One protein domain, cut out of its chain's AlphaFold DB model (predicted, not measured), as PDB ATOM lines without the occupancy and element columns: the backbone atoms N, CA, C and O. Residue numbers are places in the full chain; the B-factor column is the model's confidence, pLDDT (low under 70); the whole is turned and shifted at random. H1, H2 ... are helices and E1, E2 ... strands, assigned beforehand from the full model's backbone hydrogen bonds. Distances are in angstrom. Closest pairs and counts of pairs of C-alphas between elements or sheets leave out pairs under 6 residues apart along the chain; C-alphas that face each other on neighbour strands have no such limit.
ATOM      1  N   ILE A  16     -15.514 -26.524  -2.083       94.56
ATOM      2  CA  ILE A  16     -16.295 -27.685  -1.656       94.56
ATOM      3  C   ILE A  16     -17.775 -27.300  -1.623       94.56
ATOM      4  O   ILE A  16     -18.153 -26.303  -1.015       94.56
ATOM      5  N   LEU A  17     -18.603 -28.113  -2.274       95.19
ATOM      6  CA  LEU A  17     -20.056 -28.012  -2.288       95.19
ATOM      7  C   LEU A  17     -20.664 -29.042  -1.327       95.19
ATOM      8  O   LEU A  17     -20.507 -30.250  -1.514       95.19
ATOM      9  N   GLY A  18     -21.403 -28.557  -0.335       94.56
ATOM     10  CA  GLY A  18     -22.156 -29.356   0.626       94.56
ATOM     11  C   GLY A  18     -23.664 -29.134   0.521       94.56
ATOM     12  O   GLY A  18     -24.126 -28.075   0.101       94.56
ATOM     13  N   TYR A  19     -24.435 -30.137   0.938       94.56
ATOM     14  CA  TYR A  19     -25.892 -30.059   1.034       94.56
ATOM     15  C   TYR A  19     -26.351 -30.560   2.401       94.56
ATOM     16  O   TYR A  19     -26.187 -31.740   2.717       94.56
ATOM     17  N   ASP A  20     -26.991 -29.687   3.173       95.50
ATOM     18  CA  ASP A  20     -27.841 -30.082   4.290       95.50
ATOM     19  C   ASP A  20     -29.291 -30.127   3.800       95.50
ATOM     20  O   ASP A  20     -29.986 -29.115   3.685       95.50
ATOM     21  N   TYR A  21     -29.754 -31.332   3.483       94.19
ATOM     22  CA  TYR A  21     -31.104 -31.547   2.974       94.19
ATOM     23  C   TYR A  21     -32.195 -31.292   4.017       94.19
ATOM     24  O   TYR A  21     -33.308 -30.917   3.643       94.19
ATOM     25  N   ALA A  22     -31.903 -31.493   5.304       96.38
ATOM     26  CA  ALA A  22     -32.878 -31.295   6.368       96.38
ATOM     27  C   ALA A  22     -33.121 -29.799   6.597       96.38
ATOM     28  O   ALA A  22     -34.271 -29.360   6.655       96.38
ATOM     29  N   ALA A  23     -32.040 -29.020   6.647       95.88
ATOM     30  CA  ALA A  23     -32.089 -27.569   6.772       95.88
ATOM     31  C   ALA A  23     -32.404 -26.857   5.445       95.88
ATOM     32  O   ALA A  23     -32.748 -25.676   5.458       95.88
ATOM     33  N   ARG A  24     -32.320 -27.563   4.307       97.62
ATOM     34  CA  ARG A  24     -32.399 -26.993   2.947       97.62
ATOM     35  C   ARG A  24     -31.338 -25.918   2.732       97.62
ATOM     36  O   ARG A  24     -31.614 -24.838   2.208       97.62
ATOM     37  N   VAL A  25     -30.118 -26.224   3.151       97.44
ATOM     38  CA  VAL A  25     -28.974 -25.324   3.043       97.44
ATOM     39  C   VAL A  25     -27.947 -25.926   2.099       97.44
ATOM     40  O   VAL A  25     -27.608 -27.106   2.189       97.44
ATOM     41  N   VAL A  26     -27.453 -25.104   1.182       97.12
ATOM     42  CA  VAL A  26     -26.261 -25.403   0.391       97.12
ATOM     43  C   VAL A  26     -25.083 -24.701   1.035       97.12
ATOM     44  O   VAL A  26     -25.168 -23.512   1.317       97.12
ATOM     45  N   ILE A  27     -24.003 -25.439   1.259       96.50
ATOM     46  CA  ILE A  27     -22.809 -24.954   1.947       96.50
ATOM     47  C   ILE A  27     -21.683 -24.835   0.921       96.50
ATOM     48  O   ILE A  27     -21.455 -25.775   0.154       96.50
ATOM     49  N   LEU A  28     -20.993 -23.695   0.899       95.75
ATOM     50  CA  LEU A  28     -19.771 -23.499   0.118       95.75
ATOM     51  C   LEU A  28     -18.599 -23.269   1.069       95.75
ATOM     52  O   LEU A  28     -18.638 -22.358   1.890       95.75
ATOM     53  N   GLU A  29     -17.563 -24.092   0.957       94.00
ATOM     54  CA  GLU A  29     -16.393 -24.064   1.843       94.00
ATOM     55  C   GLU A  29     -15.098 -24.103   1.026       94.00
ATOM     56  O   GLU A  29     -15.036 -24.739  -0.029       94.00
ATOM     57  N   ASP A  30     -14.047 -23.434   1.503       91.69
ATOM     58  CA  ASP A  30     -12.724 -23.570   0.895       91.69
ATOM     59  C   ASP A  30     -12.134 -24.959   1.188       91.69
ATOM     60  O   ASP A  30     -12.285 -25.488   2.297       91.69
ATOM     61  N   PRO A  31     -11.451 -25.584   0.215       89.56
ATOM     62  CA  PRO A  31     -10.804 -26.864   0.430       89.56
ATOM     63  C   PRO A  31      -9.632 -26.728   1.412       89.56
ATOM     64  O   PRO A  31      -8.832 -25.798   1.287       89.56
ATOM     65  N   PRO A  32      -9.470 -27.674   2.354       85.06
ATOM     66  CA  PRO A  32      -8.346 -27.649   3.276       85.06
ATOM     67  C   PRO A  32      -7.029 -27.884   2.531       85.06
ATOM     68  O   PRO A  32      -6.946 -28.683   1.588       85.06
ATOM     69  N   GLU A  33      -5.974 -27.207   2.982       82.62
ATOM     70  CA  GLU A  33      -4.643 -27.320   2.393       82.62
ATOM     71  C   GLU A  33      -4.156 -28.776   2.404       82.62
ATOM     72  O   GLU A  33      -4.141 -29.455   3.430       82.62
ATOM     73  N   GLY A  34      -3.764 -29.279   1.232       78.56
ATOM     74  CA  GLY A  34      -3.144 -30.598   1.090       78.56
ATOM     75  C   GLY A  34      -4.069 -31.810   1.261       78.56
ATOM     76  O   GLY A  34      -3.599 -32.930   1.070       78.56
ATOM     77  N   MET A  35      -5.362 -31.635   1.560       72.12
ATOM     78  CA  MET A  35      -6.280 -32.756   1.797       72.12
ATOM     79  C   MET A  35      -7.550 -32.648   0.954       72.12
ATOM     80  O   MET A  35      -8.639 -32.352   1.435       72.12
ATOM     81  N   ILE A  36      -7.407 -32.944  -0.336       81.00
ATOM     82  CA  ILE A  36      -8.536 -32.999  -1.261       81.00
ATOM     83  C   ILE A  36      -8.825 -34.458  -1.616       81.00
ATOM     84  O   ILE A  36      -8.080 -35.097  -2.362       81.00
ATOM     85  N   SER A  37      -9.942 -34.971  -1.105       81.69
ATOM     86  CA  SER A  37     -10.440 -36.311  -1.425       81.69
ATOM     87  C   SER A  37     -11.234 -36.316  -2.740       81.69
ATOM     88  O   SER A  37     -12.005 -35.387  -2.985       81.69
ATOM     89  N   PRO A  38     -11.151 -37.382  -3.563       80.00
ATOM     90  CA  PRO A  38     -11.909 -37.494  -4.818       80.00
ATOM     91  C   PRO A  38     -13.427 -37.621  -4.610       80.00
ATOM     92  O   PRO A  38     -14.190 -37.534  -5.565       80.00
ATOM     93  N   HIS A  39     -13.862 -37.849  -3.370       83.44
ATOM     94  CA  HIS A  39     -15.268 -37.965  -2.985       83.44
ATOM     95  C   HIS A  39     -15.928 -36.622  -2.655       83.44
ATOM     96  O   HIS A  39     -17.118 -36.593  -2.355       83.44
ATOM     97  N   LEU A  40     -15.174 -35.521  -2.680       89.50
ATOM     98  CA  LEU A  40     -15.726 -34.189  -2.474       89.50
ATOM     99  C   LEU A  40     -16.371 -33.685  -3.764       89.50
ATOM    100  O   LEU A  40     -15.795 -33.803  -4.848       89.50
ATOM    101  N   TYR A  41     -17.545 -33.073  -3.636       93.12
ATOM    102  CA  TYR A  41     -18.125 -32.291  -4.719       93.12
ATOM    103  C   TYR A  41     -17.388 -30.965  -4.784       93.12
ATOM    104  O   TYR A  41     -17.523 -30.137  -3.888       93.12
ATOM    105  N   LEU A  42     -16.579 -30.778  -5.820       93.62
ATOM    106  CA  LEU A  42     -15.783 -29.572  -5.975       93.62
ATOM    107  C   LEU A  42     -16.317 -28.740  -7.127       93.62
ATOM    108  O   LEU A  42     -16.472 -29.236  -8.237       93.62
ATOM    109  N   LEU A  43     -16.547 -27.458  -6.893       94.44
ATOM    110  CA  LEU A  43     -16.824 -26.485  -7.938       94.44
ATOM    111  C   LEU A  43     -15.586 -25.622  -8.168       94.44
ATOM    112  O   LEU A  43     -14.803 -25.365  -7.253       94.44
ATOM    113  N   CYS A  44     -15.371 -25.184  -9.407       94.25
ATOM    114  CA  CYS A  44     -14.447 -24.079  -9.640       94.25
ATOM    115  C   CYS A  44     -15.079 -22.780  -9.124       94.25
ATOM    116  O   CYS A  44     -16.304 -22.694  -9.036       94.25
ATOM    117  N   VAL A  45     -14.255 -21.773  -8.838       92.75
ATOM    118  CA  VAL A  45     -14.704 -20.485  -8.277       92.75
ATOM    119  C   VAL A  45     -15.856 -19.884  -9.093       92.75
ATOM    120  O   VAL A  45     -16.919 -19.627  -8.546       92.75
ATOM    121  N   ASP A  46     -15.712 -19.833 -10.419       93.94
ATOM    122  CA  ASP A  46     -16.741 -19.309 -11.332       93.94
ATOM    123  C   ASP A  46     -18.104 -20.029 -11.214       93.94
ATOM    124  O   ASP A  46     -19.161 -19.404 -11.144       93.94
ATOM    125  N   HIS A  47     -18.093 -21.363 -11.107       95.38
ATOM    126  CA  HIS A  47     -19.324 -22.143 -10.958       95.38
ATOM    127  C   HIS A  47     -19.907 -22.074  -9.546       95.38
ATOM    128  O   HIS A  47     -21.120 -22.212  -9.401       95.38
ATOM    129  N   ALA A  48     -19.072 -21.886  -8.525       94.38
ATOM    130  CA  ALA A  48     -19.538 -21.632  -7.169       94.38
ATOM    131  C   ALA A  48     -20.236 -20.264  -7.090       94.38
ATOM    132  O   ALA A  48     -21.337 -20.174  -6.557       94.38
ATOM    133  N   ASP A  49     -19.668 -19.233  -7.720       93.25
ATOM    134  CA  ASP A  49     -20.232 -17.877  -7.742       93.25
ATOM    135  C   ASP A  49     -21.505 -17.768  -8.586       93.25
ATOM    136  O   ASP A  49     -22.368 -16.926  -8.325       93.25
ATOM    137  N   ARG A  50     -21.654 -18.632  -9.598       93.75
ATOM    138  CA  ARG A  50     -22.860 -18.694 -10.435       93.75
ATOM    139  C   ARG A  50     -23.844 -19.793 -10.041       93.75
ATOM    140  O   ARG A  50     -24.799 -20.062 -10.778       93.75
ATOM    141  N   LEU A  51     -23.634 -20.423  -8.890       93.31
ATOM    142  CA  LEU A  51     -24.498 -21.485  -8.406       93.31
ATOM    143  C   LEU A  51     -25.924 -20.960  -8.195       93.31
ATOM    144  O   LEU A  51     -26.157 -19.970  -7.508       93.31
ATOM    145  N   THR A  52     -26.897 -21.642  -8.797       93.94
ATOM    146  CA  THR A  52     -28.319 -21.340  -8.605       93.94
ATOM    147  C   THR A  52     -28.922 -22.370  -7.670       93.94
ATOM    148  O   THR A  52     -28.850 -23.572  -7.938       93.94
ATOM    149  N   LEU A  53     -29.516 -21.901  -6.576       93.56
ATOM    150  CA  LEU A  53     -30.122 -22.775  -5.582       93.56
ATOM    151  C   LEU A  53     -31.533 -23.224  -5.984       93.56
ATOM    152  O   LEU A  53     -32.239 -22.490  -6.682       93.56
ATOM    153  N   PRO A  54     -31.977 -24.414  -5.533       90.12
ATOM    154  CA  PRO A  54     -33.366 -24.814  -5.689       90.12
ATOM    155  C   PRO A  54     -34.299 -23.869  -4.921       90.12
ATOM    156  O   PRO A  54     -33.907 -23.226  -3.947       90.12
ATOM    157  N   TYR A  55     -35.569 -23.807  -5.330       94.25
ATOM    158  CA  TYR A  55     -36.547 -22.947  -4.665       94.25
ATOM    159  C   TYR A  55     -36.700 -23.307  -3.178       94.25
ATOM    160  O   TYR A  55     -36.912 -24.471  -2.828       94.25
ATOM    161  N   GLY A  56     -36.618 -22.295  -2.311       95.88
ATOM    162  CA  GLY A  56     -36.743 -22.457  -0.861       95.88
ATOM    163  C   GLY A  56     -35.498 -23.021  -0.166       95.88
ATOM    164  O   GLY A  56     -35.628 -23.509   0.955       95.88
ATOM    165  N   TRP A  57     -34.336 -22.984  -0.823       97.69
ATOM    166  CA  TRP A  57     -33.039 -23.285  -0.217       97.69
ATOM    167  C   TRP A  57     -32.267 -22.010   0.120       97.69
ATOM    168  O   TRP A  57     -32.420 -20.987  -0.548       97.69
ATOM    169  N   THR A  58     -31.398 -22.111   1.120       96.69
ATOM    170  CA  THR A  58     -30.509 -21.031   1.563       96.69
ATOM    171  C   THR A  58     -29.059 -21.352   1.211       96.69
ATOM    172  O   THR A  58     -28.671 -22.520   1.191       96.69
ATOM    173  N   LEU A  59     -28.260 -20.319   0.929       96.25
ATOM    174  CA  LEU A  59     -26.815 -20.436   0.739       96.25
ATOM    175  C   LEU A  59     -26.094 -20.079   2.040       96.25
ATOM    176  O   LEU A  59     -26.281 -18.976   2.548       96.25
ATOM    177  N   ASP A  60     -25.261 -20.986   2.535       95.75
ATOM    178  CA  ASP A  60     -24.299 -20.748   3.608       95.75
ATOM    179  C   ASP A  60     -22.892 -20.741   2.996       95.75
ATOM    180  O   ASP A  60     -22.263 -21.780   2.782       95.75
ATOM    181  N   ASP A  61     -22.444 -19.551   2.596       94.12
ATOM    182  CA  ASP A  61     -21.129 -19.357   1.992       94.12
ATOM    183  C   ASP A  61     -20.099 -19.065   3.087       94.12
ATOM    184  O   ASP A  61     -20.053 -17.966   3.639       94.12
ATOM    185  N   LYS A  62     -19.289 -20.073   3.414       93.12
ATOM    186  CA  LYS A  62     -18.218 -19.994   4.414       93.12
ATOM    187  C   LYS A  62     -16.844 -19.802   3.789       93.12
ATOM    188  O   LYS A  62     -15.835 -19.942   4.483       93.12
TER     189      LYS A  62
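Overview. This is residues 16 to 62 of the 97 residues of the protein "DUF3499 family protein" of Actinobacteria bacterium (UniProt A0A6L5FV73). A small sheet of three short strands makes one wall of the domain, with E2 between E1 and E3, and a single short helix, H1, only grazes it. From the end of E2 a long link, residues 30 to 44, loops out past the sheet to Gly 34 and folds back to H1; a shorter link from H1 runs by way of Tyr 55 to the start of E3. The printed part has 47 residues with one named helix and three named strands, in the order E1, E2, H1, E3; the sheet runs E1, E2, E3 and is mixed. The class is mixed, helices and strands, though under half of the residues, 19 of 47, are in named elements. The whole is only just compact, close to loose, with a radius of gyration of the C-alphas of 11.1 A and spans of 34 by 23 by 17 A.

Arrangement. The inner strand of the sheet is E2, residues 25 to 29. The edge strand E1, residues 16 to 20, is antiparallel to E2 at 157 degrees between directions, and the two form a hairpin. The facing C-alphas of Gly 18 and Ile 27 are 4.6 A apart, and N 18 and O 27 are within hydrogen-bond range at 2.8 A. The other edge strand, E3, residues 58 to 61, is parallel to E2 at 12 degrees. N 60 and O 26 are within hydrogen-bond range at 2.8 A, as are N 26 and O 58 at 2.9 A. The helix H1, residues 45 to 49, is on the sheet but only grazes it. The closest C-alphas of E2 and H1 are those of Leu 28 and Ala 48, 7.5 A apart. E2, H1 and E3 form a strand-helix-strand unit, two parallel neighbour strands with a helix between them in the chain, and its crossover is right-handed. In H1 every O i to N i+4 pair is within hydrogen-bond range.

Along the chain. E2 is 12.7 A from first to last C-alpha, and C-alpha 25 is at (-28.974, -25.324, 3.043). E1 is 13.2 A long and begins at C-alpha 16, (-16.295, -27.685, -1.656). E3 is 9.5 A long and ends at C-alpha 61, (-21.129, -19.357, 1.992). H1 is 6.1 A long.

Size, cuts and confidence. The two C-alphas farthest apart are those of Gly 34 and Tyr 55, at 34.7 A. The C-alphas of the first and last printed residues, Ile 16 and Lys 62, are 10.0 A apart. The link from E1 to E2 is tight, that from H1 to E3 is short, and that from E2 to H1 is long, with 15 residues. The printed part has no cut. Its mean pLDDT is 92.1, and no printed residue is under 70.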